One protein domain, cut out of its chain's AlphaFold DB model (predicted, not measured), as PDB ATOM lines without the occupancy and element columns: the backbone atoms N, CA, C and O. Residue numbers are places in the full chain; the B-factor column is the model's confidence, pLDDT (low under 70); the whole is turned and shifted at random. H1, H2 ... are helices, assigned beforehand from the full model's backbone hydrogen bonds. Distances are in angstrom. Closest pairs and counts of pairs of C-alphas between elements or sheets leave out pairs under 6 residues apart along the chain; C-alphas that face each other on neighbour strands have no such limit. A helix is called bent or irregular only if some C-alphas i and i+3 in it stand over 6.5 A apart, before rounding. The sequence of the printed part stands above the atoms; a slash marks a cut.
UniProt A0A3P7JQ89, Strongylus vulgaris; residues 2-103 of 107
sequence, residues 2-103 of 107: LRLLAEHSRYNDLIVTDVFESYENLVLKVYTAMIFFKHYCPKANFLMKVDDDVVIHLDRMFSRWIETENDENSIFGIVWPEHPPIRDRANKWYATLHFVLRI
ATOM      1  N   LEU A   2      22.997   8.235  61.960       90.44
ATOM      2  CA  LEU A   2      22.564   7.072  62.768       90.44
ATOM      3  C   LEU A   2      21.080   7.075  63.187       90.44
ATOM      4  O   LEU A   2      20.445   6.030  63.162       90.44
ATOM      5  N   ARG A   3      20.510   8.242  63.525       94.00
ATOM      6  CA  ARG A   3      19.080   8.353  63.872       94.00
ATOM      7  C   ARG A   3      18.155   8.045  62.691       94.00
ATOM      8  O   ARG A   3      17.175   7.345  62.885       94.00
ATOM      9  N   LEU A   4      18.502   8.525  61.494       92.56
ATOM     10  CA  LEU A   4      17.735   8.276  60.270       92.56
ATOM     11  C   LEU A   4      17.761   6.789  59.906       92.56
ATOM     12  O   LEU A   4      16.734   6.213  59.594       92.56
ATOM     13  N   LEU A   5      18.929   6.148  60.013       95.00
ATOM     14  CA  LEU A   5      19.056   4.712  59.753       95.00
ATOM     15  C   LEU A   5      18.253   3.870  60.755       95.00
ATOM     16  O   LEU A   5      17.649   2.877  60.366       95.00
ATOM     17  N   ALA A   6      18.237   4.261  62.032       96.94
ATOM     18  CA  ALA A   6      17.460   3.567  63.057       96.94
ATOM     19  C   ALA A   6      15.945   3.731  62.861       96.94
ATOM     20  O   ALA A   6      15.197   2.782  63.073       96.94
ATOM     21  N   GLU A   7      15.497   4.921  62.461       96.88
ATOM     22  CA  GLU A   7      14.096   5.198  62.145       96.88
ATOM     23  C   GLU A   7      13.662   4.421  60.891       96.88
ATOM     24  O   GLU A   7      12.705   3.648  60.962       96.88
ATOM     25  N   HIS A   8      14.464   4.464  59.823       96.19
ATOM     26  CA  HIS A   8      14.191   3.732  58.590       96.19
ATOM     27  C   HIS A   8      14.153   2.221  58.836       96.19
ATOM     28  O   HIS A   8      13.241   1.535  58.385       96.19
ATOM     29  N   SER A   9      15.102   1.700  59.623       96.38
ATOM     30  CA  SER A   9      15.124   0.289  60.016       96.38
ATOM     31  C   SER A   9      13.911  -0.121  60.852       96.38
ATOM     32  O   SER A   9      13.602  -1.311  60.902       96.38
ATOM     33  N   ARG A  10      13.269   0.816  61.558       97.50
ATOM     34  CA  ARG A  10      12.127   0.531  62.427       97.50
ATOM     35  C   ARG A  10      10.799   0.572  61.677       97.50
ATOM     36  O   ARG A  10       9.949  -0.266  61.966       97.50
ATOM     37  N   TYR A  11      10.615   1.538  60.781       97.25
ATOM     38  CA  TYR A  11       9.314   1.817  60.164       97.25
ATOM     39  C   TYR A  11       9.264   1.518  58.664       97.25
ATOM     40  O   TYR A  11       8.219   1.101  58.168       97.25
ATOM     41  N   ASN A  12      10.399   1.622  57.965       95.38
ATOM     42  CA  ASN A  12      10.527   1.329  56.537       95.38
ATOM     43  C   ASN A  12       9.503   2.076  55.653       95.38
ATOM     44  O   ASN A  12       9.001   1.543  54.664       95.38
ATOM     45  N   ASP A  13       9.196   3.316  56.020       95.00
ATOM     46  CA  ASP A  13       8.214   4.204  55.389       95.00
ATOM     47  C   ASP A  13       8.848   5.499  54.843       95.00
ATOM     48  O   ASP A  13       8.152   6.399  54.374       95.00
ATOM     49  N   LEU A  14      10.182   5.578  54.838       94.62
ATOM     50  CA  LEU A  14      10.913   6.724  54.312       94.62
ATOM     51  C   LEU A  14      11.245   6.620  52.822       94.62
ATOM     52  O   LEU A  14      11.769   5.614  52.342       94.62
ATOM     53  N   ILE A  15      11.100   7.756  52.140       93.50
ATOM     54  CA  ILE A  15      11.728   8.048  50.849       93.50
ATOM     55  C   ILE A  15      12.821   9.088  51.110       93.50
ATOM     56  O   ILE A  15      12.530  10.210  51.518       93.50
ATOM     57  N   VAL A  16      14.083   8.721  50.880       92.38
ATOM     58  CA  VAL A  16      15.242   9.595  51.124       92.38
ATOM     59  C   VAL A  16      15.871   9.992  49.792       92.38
ATOM     60  O   VAL A  16      16.157   9.132  48.962       92.38
ATOM     61  N   THR A  17      16.103  11.289  49.597       91.94
ATOM     62  CA  THR A  17      16.770  11.842  48.410       91.94
ATOM     63  C   THR A  17      18.019  12.627  48.787       91.94
ATOM     64  O   THR A  17      18.288  12.886  49.960       91.94
ATOM     65  N   ASP A  18      18.788  13.017  47.777       93.56
ATOM     66  CA  ASP A  18      19.931  13.924  47.873       93.56
ATOM     67  C   ASP A  18      19.540  15.408  47.716       93.56
ATOM     68  O   ASP A  18      20.409  16.282  47.675       93.56
ATOM     69  N   VAL A  19      18.237  15.714  47.661       93.12
ATOM     70  CA  VAL A  19      17.734  17.089  47.591       93.12
ATOM     71  C   VAL A  19      18.070  17.812  48.890       93.12
ATOM     72  O   VAL A  19      17.685  17.389  49.979       93.12
ATOM     73  N   PHE A  20      18.760  18.944  48.771       95.12
ATOM     74  CA  PHE A  20      19.080  19.774  49.924       95.12
ATOM     75  C   PHE A  20      17.809  20.372  50.542       95.12
ATOM     76  O   PHE A  20      16.978  20.951  49.839       95.12
ATOM     77  N   GLU A  21      17.684  20.267  51.864       91.38
ATOM     78  CA  GLU A  21      16.523  20.749  52.606       91.38
ATOM     79  C   GLU A  21      16.447  22.280  52.600       91.38
ATOM     80  O   GLU A  21      17.249  22.962  53.240       91.38
ATOM     81  N   SER A  22      15.461  22.827  51.892       91.00
ATOM     82  CA  SER A  22      15.108  24.243  51.959       91.00
ATOM     83  C   SER A  22      13.678  24.463  51.465       91.00
ATOM     84  O   SER A  22      13.124  23.632  50.737       91.00
ATOM     85  N   TYR A  23      13.080  25.599  51.835       87.25
ATOM     86  CA  TYR A  23      11.715  25.935  51.422       87.25
ATOM     87  C   TYR A  23      11.598  26.047  49.891       87.25
ATOM     88  O   TYR A  23      10.629  25.601  49.280       87.25
ATOM     89  N   GLU A  24      12.631  26.589  49.253       85.88
ATOM     90  CA  GLU A  24      12.738  26.756  47.803       85.88
ATOM     91  C   GLU A  24      12.789  25.413  47.061       85.88
ATOM     92  O   GLU A  24      12.351  25.322  45.914       85.88
ATOM     93  N   ASN A  25      13.282  24.362  47.721       91.00
ATOM     94  CA  ASN A  25      13.428  23.026  47.149       91.00
ATOM     95  C   ASN A  25      12.216  22.118  47.397       91.00
ATOM     96  O   ASN A  25      12.210  20.974  46.935       91.00
ATOM     97  N   LEU A  26      11.155  22.601  48.056       90.88
ATOM     98  CA  LEU A  26       9.934  21.813  48.270       90.88
ATOM     99  C   LEU A  26       9.322  21.309  46.955       90.88
ATOM    100  O   LEU A  26       8.812  20.192  46.908       90.88
ATOM    101  N   VAL A  27       9.447  22.069  45.861       90.81
ATOM    102  CA  VAL A  27       9.000  21.629  44.527       90.81
ATOM    103  C   VAL A  27       9.695  20.338  44.074       90.81
ATOM    104  O   VAL A  27       9.058  19.468  43.484       90.81
ATOM    105  N   LEU A  28      10.980  20.165  44.403       94.00
ATOM    106  CA  LEU A  28      11.747  18.963  44.062       94.00
ATOM    107  C   LEU A  28      11.300  17.765  44.903       94.00
ATOM    108  O   LEU A  28      11.281  16.638  44.407       94.00
ATOM    109  N   LYS A  29      10.878  17.997  46.151       93.12
ATOM    110  CA  LYS A  29      10.272  16.950  46.981       93.12
ATOM    111  C   LYS A  29       8.924  16.497  46.430       93.12
ATOM    112  O   LYS A  29       8.692  15.297  46.337       93.12
ATOM    113  N   VAL A  30       8.068  17.434  46.011       94.00
ATOM    114  CA  VAL A  30       6.786  17.107  45.361       94.00
ATOM    115  C   VAL A  30       7.029  16.311  44.080       94.00
ATOM    116  O   VAL A  30       6.433  15.254  43.894       94.00
ATOM    117  N   TYR A  31       7.967  16.759  43.240       94.31
ATOM    118  CA  TYR A  31       8.362  16.026  42.038       94.31
ATOM    119  C   TYR A  31       8.843  14.605  42.364       94.31
ATOM    120  O   TYR A  31       8.392  13.643  41.744       94.31
ATOM    121  N   THR A  32       9.696  14.452  43.380       94.94
ATOM    122  CA  THR A  32      10.161  13.136  43.847       94.94
ATOM    123  C   THR A  32       8.990  12.250  44.262       94.94
ATOM    124  O   THR A  32       8.931  11.099  43.839       94.94
ATOM    125  N   ALA A  33       8.039  12.770  45.045       95.19
ATOM    126  CA  ALA A  33       6.869  12.010  45.479       95.19
ATOM    127  C   ALA A  33       6.013  11.543  44.288       95.19
ATOM    128  O   ALA A  33       5.592  10.389  44.252       95.19
ATOM    129  N   MET A  34       5.821  12.396  43.275       95.31
ATOM    130  CA  MET A  34       5.098  12.034  42.049       95.31
ATOM    131  C   MET A  34       5.821  10.949  41.240       95.31
ATOM    132  O   MET A  34       5.189  10.010  40.757       95.31
ATOM    133  N   ILE A  35       7.147  11.052  41.097       95.81
ATOM    134  CA  ILE A  35       7.967  10.031  40.429       95.81
ATOM    135  C   ILE A  35       7.915   8.718  41.211       95.81
ATOM    136  O   ILE A  35       7.697   7.661  40.618       95.81
ATOM    137  N   PHE A  36       8.053   8.773  42.535       96.25
ATOM    138  CA  PHE A  36       7.977   7.589  43.379       96.25
ATOM    139  C   PHE A  36       6.621   6.891  43.230       96.25
ATOM    140  O   PHE A  36       6.574   5.699  42.940       96.25
ATOM    141  N   PHE A  37       5.525   7.647  43.333       96.31
ATOM    142  CA  PHE A  37       4.169   7.144  43.133       96.31
ATOM    143  C   PHE A  37       4.013   6.454  41.771       96.31
ATOM    144  O   PHE A  37       3.590   5.301  41.701       96.31
ATOM    145  N   LYS A  38       4.446   7.117  40.692       95.44
ATOM    146  CA  LYS A  38       4.360   6.586  39.326       95.44
ATOM    147  C   LYS A  38       5.114   5.264  39.142       95.44
ATOM    148  O   LYS A  38       4.642   4.397  38.413       95.44
ATOM    149  N   HIS A  39       6.297   5.124  39.739       96.81
ATOM    150  CA  HIS A  39       7.172   3.973  39.490       96.81
ATOM    151  C   HIS A  39       6.991   2.823  40.484       96.81
ATOM    152  O   HIS A  39       7.163   1.667  40.102       96.81
ATOM    153  N   TYR A  40       6.645   3.121  41.737       96.38
ATOM    154  CA  TYR A  40       6.649   2.143  42.826       96.38
ATOM    155  C   TYR A  40       5.262   1.864  43.412       96.38
ATOM    156  O   TYR A  40       5.109   0.901  44.162       96.38
ATOM    157  N   CYS A  41       4.230   2.628  43.036       96.19
ATOM    158  CA  CYS A  41       2.862   2.445  43.527       96.19
ATOM    159  C   CYS A  41       1.854   2.120  42.404       96.19
ATOM    160  O   CYS A  41       0.802   2.751  42.338       96.19
ATOM    161  N   PRO A  42       2.080   1.100  41.549       95.19
ATOM    162  CA  PRO A  42       1.228   0.839  40.377       95.19
ATOM    163  C   PRO A  42      -0.215   0.419  40.707       95.19
ATOM    164  O   PRO A  42      -1.044   0.329  39.811       95.19
ATOM    165  N   LYS A  43      -0.506   0.105  41.976       94.12
ATOM    166  CA  LYS A  43      -1.841  -0.274  42.465       94.12
ATOM    167  C   LYS A  43      -2.565   0.859  43.193       94.12
ATOM    168  O   LYS A  43      -3.695   0.662  43.628       94.12
ATOM    169  N   ALA A  44      -1.896   1.984  43.425       91.06
ATOM    170  CA  ALA A  44      -2.501   3.110  44.110       91.06
ATOM    171  C   ALA A  44      -3.202   3.999  43.079       91.06
ATOM    172  O   ALA A  44      -2.576   4.450  42.123       91.06
ATOM    173  N   ASN A  45      -4.493   4.254  43.287       86.19
ATOM    174  CA  ASN A  45      -5.301   5.064  42.369       86.19
ATOM    175  C   ASN A  45      -5.157   6.570  42.636       86.19
ATOM    176  O   ASN A  45      -5.389   7.382  41.748       86.19
ATOM    177  N   PHE A  46      -4.747   6.943  43.851       87.94
ATOM    178  CA  PHE A  46      -4.682   8.330  44.301       87.94
ATOM    179  C   PHE A  46      -3.363   8.619  45.013       87.94
ATOM    180  O   PHE A  46      -2.841   7.778  45.749       87.94
ATOM    181  N   LEU A  47      -2.865   9.842  44.837       91.25
ATOM    182  CA  LEU A  47      -1.746  10.403  45.586       91.25
ATOM    183  C   LEU A  47      -2.255  11.594  46.398       91.25
ATOM    184  O   LEU A  47      -2.827  12.529  45.841       91.25
ATOM    185  N   MET A  48      -2.012  11.582  47.707       92.00
ATOM    186  CA  MET A  48      -2.277  12.718  48.584       92.00
ATOM    187  C   MET A  48      -0.958  13.279  49.104       92.00
ATOM    188  O   MET A  48      -0.134  12.542  49.641       92.00
ATOM    189  N   LYS A  49      -0.783  14.596  48.981       93.81
ATOM    190  CA  LYS A  49       0.284  15.340  49.651       93.81
ATOM    191  C   LYS A  49      -0.312  16.093  50.833       93.81
ATOM    192  O   LYS A  49      -1.250  16.864  50.651       93.81
ATOM    193  N   VAL A  50       0.283  15.925  52.008       93.69
ATOM    194  CA  VAL A  50       0.010  16.727  53.207       93.69
ATOM    195  C   VAL A  50       1.319  17.099  53.887       93.69
ATOM    196  O   VAL A  50       2.345  16.469  53.632       93.69
ATOM    197  N   ASP A  51       1.274  18.145  54.703       94.00
ATOM    198  CA  ASP A  51       2.368  18.494  55.606       94.00
ATOM    199  C   ASP A  51       2.204  17.737  56.935       94.00
ATOM    200  O   ASP A  51       1.129  17.215  57.243       94.00
ATOM    201  N   ASP A  52       3.282  17.636  57.706       94.44
ATOM    202  CA  ASP A  52       3.331  16.909  58.982       94.44
ATOM    203  C   ASP A  52       2.593  17.626  60.126       94.44
ATOM    204  O   ASP A  52       2.351  17.036  61.180       94.44
ATOM    205  N   ASP A  53       2.183  18.873  59.905       96.00
ATOM    206  CA  ASP A  53       1.397  19.706  60.813       96.00
ATOM    207  C   ASP A  53      -0.103  19.774  60.451       96.00
ATOM    208  O   ASP A  53      -0.850  20.585  61.006       96.00
ATOM    209  N   VAL A  54      -0.575  18.893  59.560       94.38
ATOM    210  CA  VAL A  54      -1.980  18.808  59.126       94.38
ATOM    211  C   VAL A  54      -2.676  17.579  59.718       94.38
ATOM    212  O   VAL A  54      -2.119  16.487  59.789       94.38
ATOM    213  N   VAL A  55      -3.952  17.731  60.092       95.12
ATOM    214  CA  VAL A  55      -4.821  16.614  60.500       95.12
ATOM    215  C   VAL A  55      -5.781  16.258  59.368       95.12
ATOM    216  O   VAL A  55      -6.482  17.124  58.844       95.12
ATOM    217  N   ILE A  56      -5.857  14.971  59.021       92.25
ATOM    218  CA  ILE A  56      -6.773  14.451  57.997       92.25
ATOM    219  C   ILE A  56      -7.971  13.768  58.660       92.25
ATOM    220  O   ILE A  56      -7.819  12.881  59.497       92.25
ATOM    221  N   HIS A  57      -9.180  14.119  58.219       95.06
ATOM    222  CA  HIS A  57     -10.380  13.351  58.542       95.06
ATOM    223  C   HIS A  57     -10.535  12.180  57.560       95.06
ATOM    224  O   HIS A  57     -11.166  12.322  56.511       95.06
ATOM    225  N   LEU A  58      -9.982  11.017  57.916       91.00
ATOM    226  CA  LEU A  58      -9.896   9.852  57.025       91.00
ATOM    227  C   LEU A  58     -11.259   9.377  56.498       91.00
ATOM    228  O   LEU A  58     -11.377   9.149  55.300       91.00
ATOM    229  N   ASP A  59     -12.303   9.312  57.332       93.50
ATOM    230  CA  ASP A  59     -13.616   8.827  56.860       93.50
ATOM    231  C   ASP A  59     -14.188   9.695  55.735       93.50
ATOM    232  O   ASP A  59     -14.618   9.188  54.702       93.50
ATOM    233  N   ARG A  60     -14.123  11.024  55.895       90.88
ATOM    234  CA  ARG A  60     -14.568  11.973  54.868       90.88
ATOM    235  C   ARG A  60     -13.712  11.876  53.612       90.88
ATOM    236  O   ARG A  60     -14.245  11.991  52.515       90.88
ATOM    237  N   MET A  61     -12.407  11.673  53.771       88.94
ATOM    238  CA  MET A  61     -11.495  11.472  52.647       88.94
ATOM    239  C   MET A  61     -11.871  10.218  51.848       88.94
ATOM    240  O   MET A  61     -12.011  10.303  50.633       88.94
ATOM    241  N   PHE A  62     -12.095   9.081  52.512       88.38
ATOM    242  CA  PHE A  62     -12.489   7.844  51.836       88.38
ATOM    243  C   PHE A  62     -13.841   7.973  51.137       88.38
ATOM    244  O   PHE A  62     -13.960   7.555  49.989       88.38
ATOM    245  N   SER A  63     -14.837   8.602  51.774       89.38
ATOM    246  CA  SER A  63     -16.122   8.873  51.118       89.38
ATOM    247  C   SER A  63     -15.941   9.691  49.839       89.38
ATOM    248  O   SER A  63     -16.528   9.351  48.817       89.38
ATOM    249  N   ARG A  64     -15.077  10.716  49.863       85.50
ATOM    250  CA  ARG A  64     -14.775  11.525  48.674       85.50
ATOM    251  C   ARG A  64     -14.088  10.727  47.573       85.50
ATOM    252  O   ARG A  64     -14.503  10.844  46.432       85.50
ATOM    253  N   TRP A  65     -13.096   9.898  47.893       84.56
ATOM    254  CA  TRP A  65     -12.424   9.069  46.885       84.56
ATOM    255  C   TRP A  65     -13.346   8.042  46.231       84.56
ATOM    256  O   TRP A  65     -13.180   7.761  45.050       84.56
ATOM    257  N   ILE A  66     -14.317   7.507  46.977       83.56
ATOM    258  CA  ILE A  66     -15.346   6.621  46.418       83.56
ATOM    259  C   ILE A  66     -16.280   7.409  45.486       83.56
ATOM    260  O   ILE A  66     -16.603   6.937  44.402       83.56
ATOM    261  N   GLU A  67     -16.701   8.619  45.874       84.38
ATOM    262  CA  GLU A  67     -17.544   9.483  45.029       84.38
ATOM    263  C   GLU A  67     -16.852   9.873  43.715       84.38
ATOM    264  O   GLU A  67     -17.503   9.930  42.674       84.38
ATOM    265  N   THR A  68     -15.543  10.125  43.760       82.44
ATOM    266  CA  THR A  68     -14.742  10.604  42.623       82.44
ATOM    267  C   THR A  68     -13.933   9.488  41.958       82.44
ATOM    268  O   THR A  68     -12.935   9.766  41.302       82.44
ATOM    269  N   GLU A  69     -14.300   8.215  42.141       80.31
ATOM    270  CA  GLU A  69     -13.509   7.081  41.633       80.31
ATOM    271  C   GLU A  69     -13.367   7.092  40.102       80.31
ATOM    272  O   GLU A  69     -12.345   6.664  39.570       80.31
ATOM    273  N   ASN A  70     -14.367   7.628  39.400       84.31
ATOM    274  CA  ASN A  70     -14.383   7.727  37.938       84.31
ATOM    275  C   ASN A  70     -13.814   9.054  37.406       84.31
ATOM    276  O   ASN A  70     -13.794   9.260  36.192       84.31
ATOM    277  N   ASP A  71     -13.384   9.962  38.285       86.44
ATOM    278  CA  ASP A  71     -12.828  11.244  37.868       86.44
ATOM    279  C   ASP A  71     -11.394  11.037  37.367       86.44
ATOM    280  O   ASP A  71     -10.438  10.907  38.134       86.44
ATOM    281  N   GLU A  72     -11.223  11.033  36.050       84.69
ATOM    282  CA  GLU A  72      -9.899  10.994  35.439       84.69
ATOM    283  C   GLU A  72      -9.230  12.377  35.473       84.69
ATOM    284  O   GLU A  72      -9.882  13.412  35.339       84.69
ATOM    285  N   ASN A  73      -7.900  12.404  35.616       86.56
ATOM    286  CA  ASN A  73      -7.071  13.618  35.530       86.56
ATOM    287  C   ASN A  73      -7.498  14.773  36.463       86.56
ATOM    288  O   ASN A  73      -7.372  15.944  36.101       86.56
ATOM    289  N   SER A  74      -7.974  14.453  37.668       88.19
ATOM    290  CA  SER A  74      -8.505  15.438  38.618       88.19
ATOM    291  C   SER A  74      -7.549  15.730  39.777       88.19
ATOM    292  O   SER A  74      -6.873  14.839  40.290       88.19
ATOM    293  N   ILE A  75      -7.504  16.995  40.210       88.44
ATOM    294  CA  ILE A  75      -6.773  17.453  41.400       88.44
ATOM    295  C   ILE A  75      -7.763  18.167  42.316       88.44
ATOM    296  O   ILE A  75      -8.463  19.084  41.889       88.44
ATOM    297  N   PHE A  76      -7.795  17.769  43.586       87.88
ATOM    298  CA  PHE A  76      -8.692  18.337  44.588       87.88
ATOM    299  C   PHE A  76      -7.900  19.136  45.621       87.88
ATOM    300  O   PHE A  76      -6.886  18.671  46.139       87.88
ATOM    301  N   GLY A  77      -8.380  20.332  45.949       88.62
ATOM    302  CA  GLY A  77      -7.746  21.196  46.935       88.62
ATOM    303  C   GLY A  77      -8.399  22.569  47.006       88.62
ATOM    304  O   GLY A  77      -9.360  22.858  46.295       88.62
ATOM    305  N   ILE A  78      -7.866  23.419  47.881       87.38
ATOM    306  CA  ILE A  78      -8.217  24.840  47.898       87.38
ATOM    307  C   ILE A  78      -7.422  25.516  46.787       87.38
ATOM    308  O   ILE A  78      -6.192  25.538  46.827       87.38
ATOM    309  N   VAL A  79      -8.136  26.068  45.815       86.31
ATOM    310  CA  VAL A  79      -7.555  26.827  44.709       86.31
ATOM    311  C   VAL A  79      -7.564  28.310  45.067       86.31
ATOM    312  O   VAL A  79      -8.582  28.829  45.530       86.31
ATOM    313  N   TRP A  80      -6.434  28.986  44.857       83.88
ATOM    314  CA  TRP A  80      -6.267  30.422  45.100       83.88
ATOM    315  C   TRP A  80      -6.102  31.151  43.763       83.88
ATOM    316  O   TRP A  80      -4.977  31.478  43.374       83.88
ATOM    317  N   PRO A  81      -7.205  31.392  43.034       81.50
ATOM    318  CA  PRO A  81      -7.130  31.990  41.712       81.50
ATOM    319  C   PRO A  81      -6.560  33.409  41.786       81.50
ATOM    320  O   PRO A  81      -6.773  34.139  42.755       81.50
ATOM    321  N   GLU A  82      -5.845  33.801  40.730       82.69
ATOM    322  CA  GLU A  82      -5.373  35.177  40.515       82.69
ATOM    323  C   GLU A  82      -4.446  35.739  41.608       82.69
ATOM    324  O   GLU A  82      -4.366  36.951  41.797       82.69
ATOM    325  N   HIS A  83      -3.688  34.890  42.308       82.44
ATOM    326  CA  HIS A  83      -2.766  35.340  43.351       82.44
ATOM    327  C   HIS A  83      -1.342  35.572  42.800       82.44
ATOM    328  O   HIS A  83      -0.600  34.605  42.622       82.44
ATOM    329  N   PRO A  84      -0.898  36.820  42.522       85.56
ATOM    330  CA  PRO A  84       0.423  37.071  41.948       85.56
ATOM    331  C   PRO A  84       1.560  36.789  42.950       85.56
ATOM    332  O   PRO A  84       1.335  36.773  44.166       85.56
ATOM    333  N   PRO A  85       2.812  36.643  42.473       88.56
ATOM    334  CA  PRO A  85       3.959  36.495  43.359       88.56
ATOM    335  C   PRO A  85       4.135  37.732  44.242       88.56
ATOM    336  O   PRO A  85       4.190  38.861  43.744       88.56
ATOM    337  N   ILE A  86       4.301  37.518  45.545       91.06
ATOM    338  CA  ILE A  86       4.492  38.597  46.514       91.06
ATOM    339  C   ILE A  86       5.881  39.224  46.326       91.06
ATOM    340  O   ILE A  86       6.893  38.525  46.248       91.06
ATOM    341  N   ARG A  87       5.933  40.560  46.232       92.12
ATOM    342  CA  ARG A  87       7.164  41.333  45.955       92.12
ATOM    343  C   ARG A  87       7.702  42.120  47.147       92.12
ATOM    344  O   ARG A  87       8.768  42.723  47.040       92.12
ATOM    345  N   ASP A  88       6.997  42.092  48.270       94.50
ATOM    346  CA  ASP A  88       7.479  42.659  49.524       94.50
ATOM    347  C   ASP A  88       8.520  41.726  50.159       94.50
ATOM    348  O   ASP A  88       8.205  40.581  50.470       94.50
ATOM    349  N   ARG A  89       9.744  42.227  50.366       93.44
ATOM    350  CA  ARG A  89      10.868  41.472  50.948       93.44
ATOM    351  C   ARG A  89      10.678  41.131  52.426       93.44
ATOM    352  O   ARG A  89      11.358  40.231  52.907       93.44
ATOM    353  N   ALA A  90       9.810  41.845  53.143       95.50
ATOM    354  CA  ALA A  90       9.500  41.540  54.539       95.50
ATOM    355  C   ALA A  90       8.500  40.379  54.674       95.50
ATOM    356  O   ALA A  90       8.337  39.816  55.756       95.50
ATOM    357  N   ASN A  91       7.830  40.006  53.582       93.75
ATOM    358  CA  ASN A  91       6.866  38.922  53.577       93.75
ATOM    359  C   ASN A  91       7.574  37.563  53.457       93.75
ATOM    360  O   ASN A  91       8.434  37.379  52.597       93.75
ATOM    361  N   LYS A  92       7.153  36.581  54.266       90.94
ATOM    362  CA  LYS A  92       7.640  35.188  54.210       90.94
ATOM    363  C   LYS A  92       7.592  34.597  52.792       90.94
ATOM    364  O   LYS A  92       8.432  33.781  52.437       90.94
ATOM    365  N   TRP A  93       6.612  35.015  51.998       89.38
ATOM    366  CA  TRP A  93       6.322  34.512  50.657       89.38
ATOM    367  C   TRP A  93       6.937  35.363  49.541       89.38
ATOM    368  O   TRP A  93       6.513  35.269  48.387       89.38
ATOM    369  N   TYR A  94       7.911  36.218  49.868       90.94
ATOM    370  CA  TYR A  94       8.630  37.016  48.885       90.94
ATOM    371  C   TYR A  94       9.231  36.138  47.782       90.94
ATOM    372  O   TYR A  94      10.094  35.297  48.031       90.94
ATOM    373  N   ALA A  95       8.832  36.389  46.539       87.31
ATOM    374  CA  ALA A  95       9.378  35.719  45.373       87.31
ATOM    375  C   ALA A  95      10.199  36.702  44.532       87.31
ATOM    376  O   ALA A  95       9.715  37.760  44.110       87.31
ATOM    377  N   THR A  96      11.443  36.335  44.217       86.00
ATOM    378  CA  THR A  96      12.276  37.108  43.284       86.00
ATOM    379  C   THR A  96      11.782  36.943  41.843       86.00
ATOM    380  O   THR A  96      11.093  35.979  41.504       86.00
ATOM    381  N   LEU A  97      12.143  37.873  40.952       81.56
ATOM    382  CA  LEU A  97      11.844  37.733  39.519       81.56
ATOM    383  C   LEU A  97      12.486  36.470  38.923       81.56
ATOM    384  O   LEU A  97      11.838  35.757  38.164       81.56
ATOM    385  N   HIS A  98      13.727  36.161  39.317       77.88
ATOM    386  CA  HIS A  98      14.440  34.970  38.851       77.88
ATOM    387  C   HIS A  98      13.723  33.668  39.231       77.88
ATOM    388  O   HIS A  98      13.640  32.753  38.418       77.88
ATOM    389  N   PHE A  99      13.189  33.594  40.453       72.25
ATOM    390  CA  PHE A  99      12.461  32.421  40.935       72.25
ATOM    391  C   PHE A  99      11.156  32.196  40.158       72.25
ATOM    392  O   PHE A  99      10.870  31.085  39.721       72.25
ATOM    393  N   VAL A 100      10.397  33.267  39.909       67.31
ATOM    394  CA  VAL A 100       9.114  33.196  39.188       67.31
ATOM    395  C   VAL A 100       9.294  32.710  37.750       67.31
ATOM    396  O   VAL A 100       8.528  31.869  37.297       67.31
ATOM    397  N   LEU A 101      10.343  33.159  37.054       59.31
ATOM    398  CA  LEU A 101      10.627  32.718  35.682       59.31
ATOM    399  C   LEU A 101      10.953  31.219  35.566       59.31
ATOM    400  O   LEU A 101      10.936  30.688  34.460       59.31
ATOM    401  N   ARG A 102      11.248  30.532  36.679       58.34
ATOM    402  CA  ARG A 102      11.544  29.093  36.686       58.34
ATOM    403  C   ARG A 102      10.335  28.202  36.988       58.34
ATOM    404  O   ARG A 102      10.377  27.040  36.603       58.34
ATOM    405  N   ILE A 103       9.321  28.680  37.725       61.03
ATOM    406  CA  ILE A 103       8.345  27.784  38.395       61.03
ATOM    407  C   ILE A 103       6.886  28.278  38.310       61.03
ATOM    408  O   ILE A 103       5.997  27.635  38.854       61.03
TER     409      ILE A 103
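What this domain is: This is residues 2 to 103 of the 107 residues of a protein of Strongylus vulgaris (UniProt A0A3P7JQ89). An open, loosely wound chain holds four well separated helices: the longest, H2, runs through the middle, H1 and H3 lie out to its two sides, and the short H4 lies beyond the end where H2 begins. No helix packs on another, and a long unnamed stretch, residues 68 to 96, swings round from H3 to H4. The printed part has 102 residues, with four named helices in the order H1, H2, H3, H4 and no named strand; the class is all helix, though under half of the residues, 45 of 102, are in named elements. The whole is loose, with a radius of gyration of the C-alphas of 17.5 A, and spans 43 by 42 by 26 A.

Where its parts are: Find C-alpha 23 at (11.715, 25.935, 51.422); from there H2, residues 23 to 40, runs 25.8 A to C-alpha 40 at (6.649, 2.143, 42.826). H2 is irregular: C-alphas 24 and 27 are 7.1 A apart. Look before it for H1, residues 2 to 11, which is 14.5 A long and begins with C-alpha 2 at (22.564, 7.072, 62.768). After H2 comes H3, residues 58 to 67, 14.2 A long. The last is H4, residues 97 to 103, 10.6 A long, ending with C-alpha 103 at (8.345, 27.784, 38.395).

How they stand to each other: Start from H2, whose centre is at (8.578, 14.603, 44.309), and you will find no C-alpha of H1, H3 or H4 within 8 A of it: H2 is apart from each of them. Next look at the centre of H1, (16.075, 4.355, 61.306), and that of H3, (-13.828, 9.554, 51.136); these two helices are apart as well. H4, with its centre at (11.196, 32.559, 38.465), is apart from H1 and from H3. In the backbones of H1 and H3, every O i to N i+4 pair is within hydrogen-bond range; in H2 it is 12 of 14, and in H4 2 of 3.

The domain as a whole: Look for the two C-alphas farthest apart at Leu 2 and Glu 82, 45.4 A from each other. The printed part has no cut. The links are long: 11 residues between H1 and H2, 17 between H2 and H3, and 29 between H3 and H4. Residues 39 to 44, residues 50 to 64, of which 58 to 64 belong to H3, and residues 77 to 83 stand free. The mean pLDDT of the printed part is 89.7, and it is under 70 at residues 100 to 103.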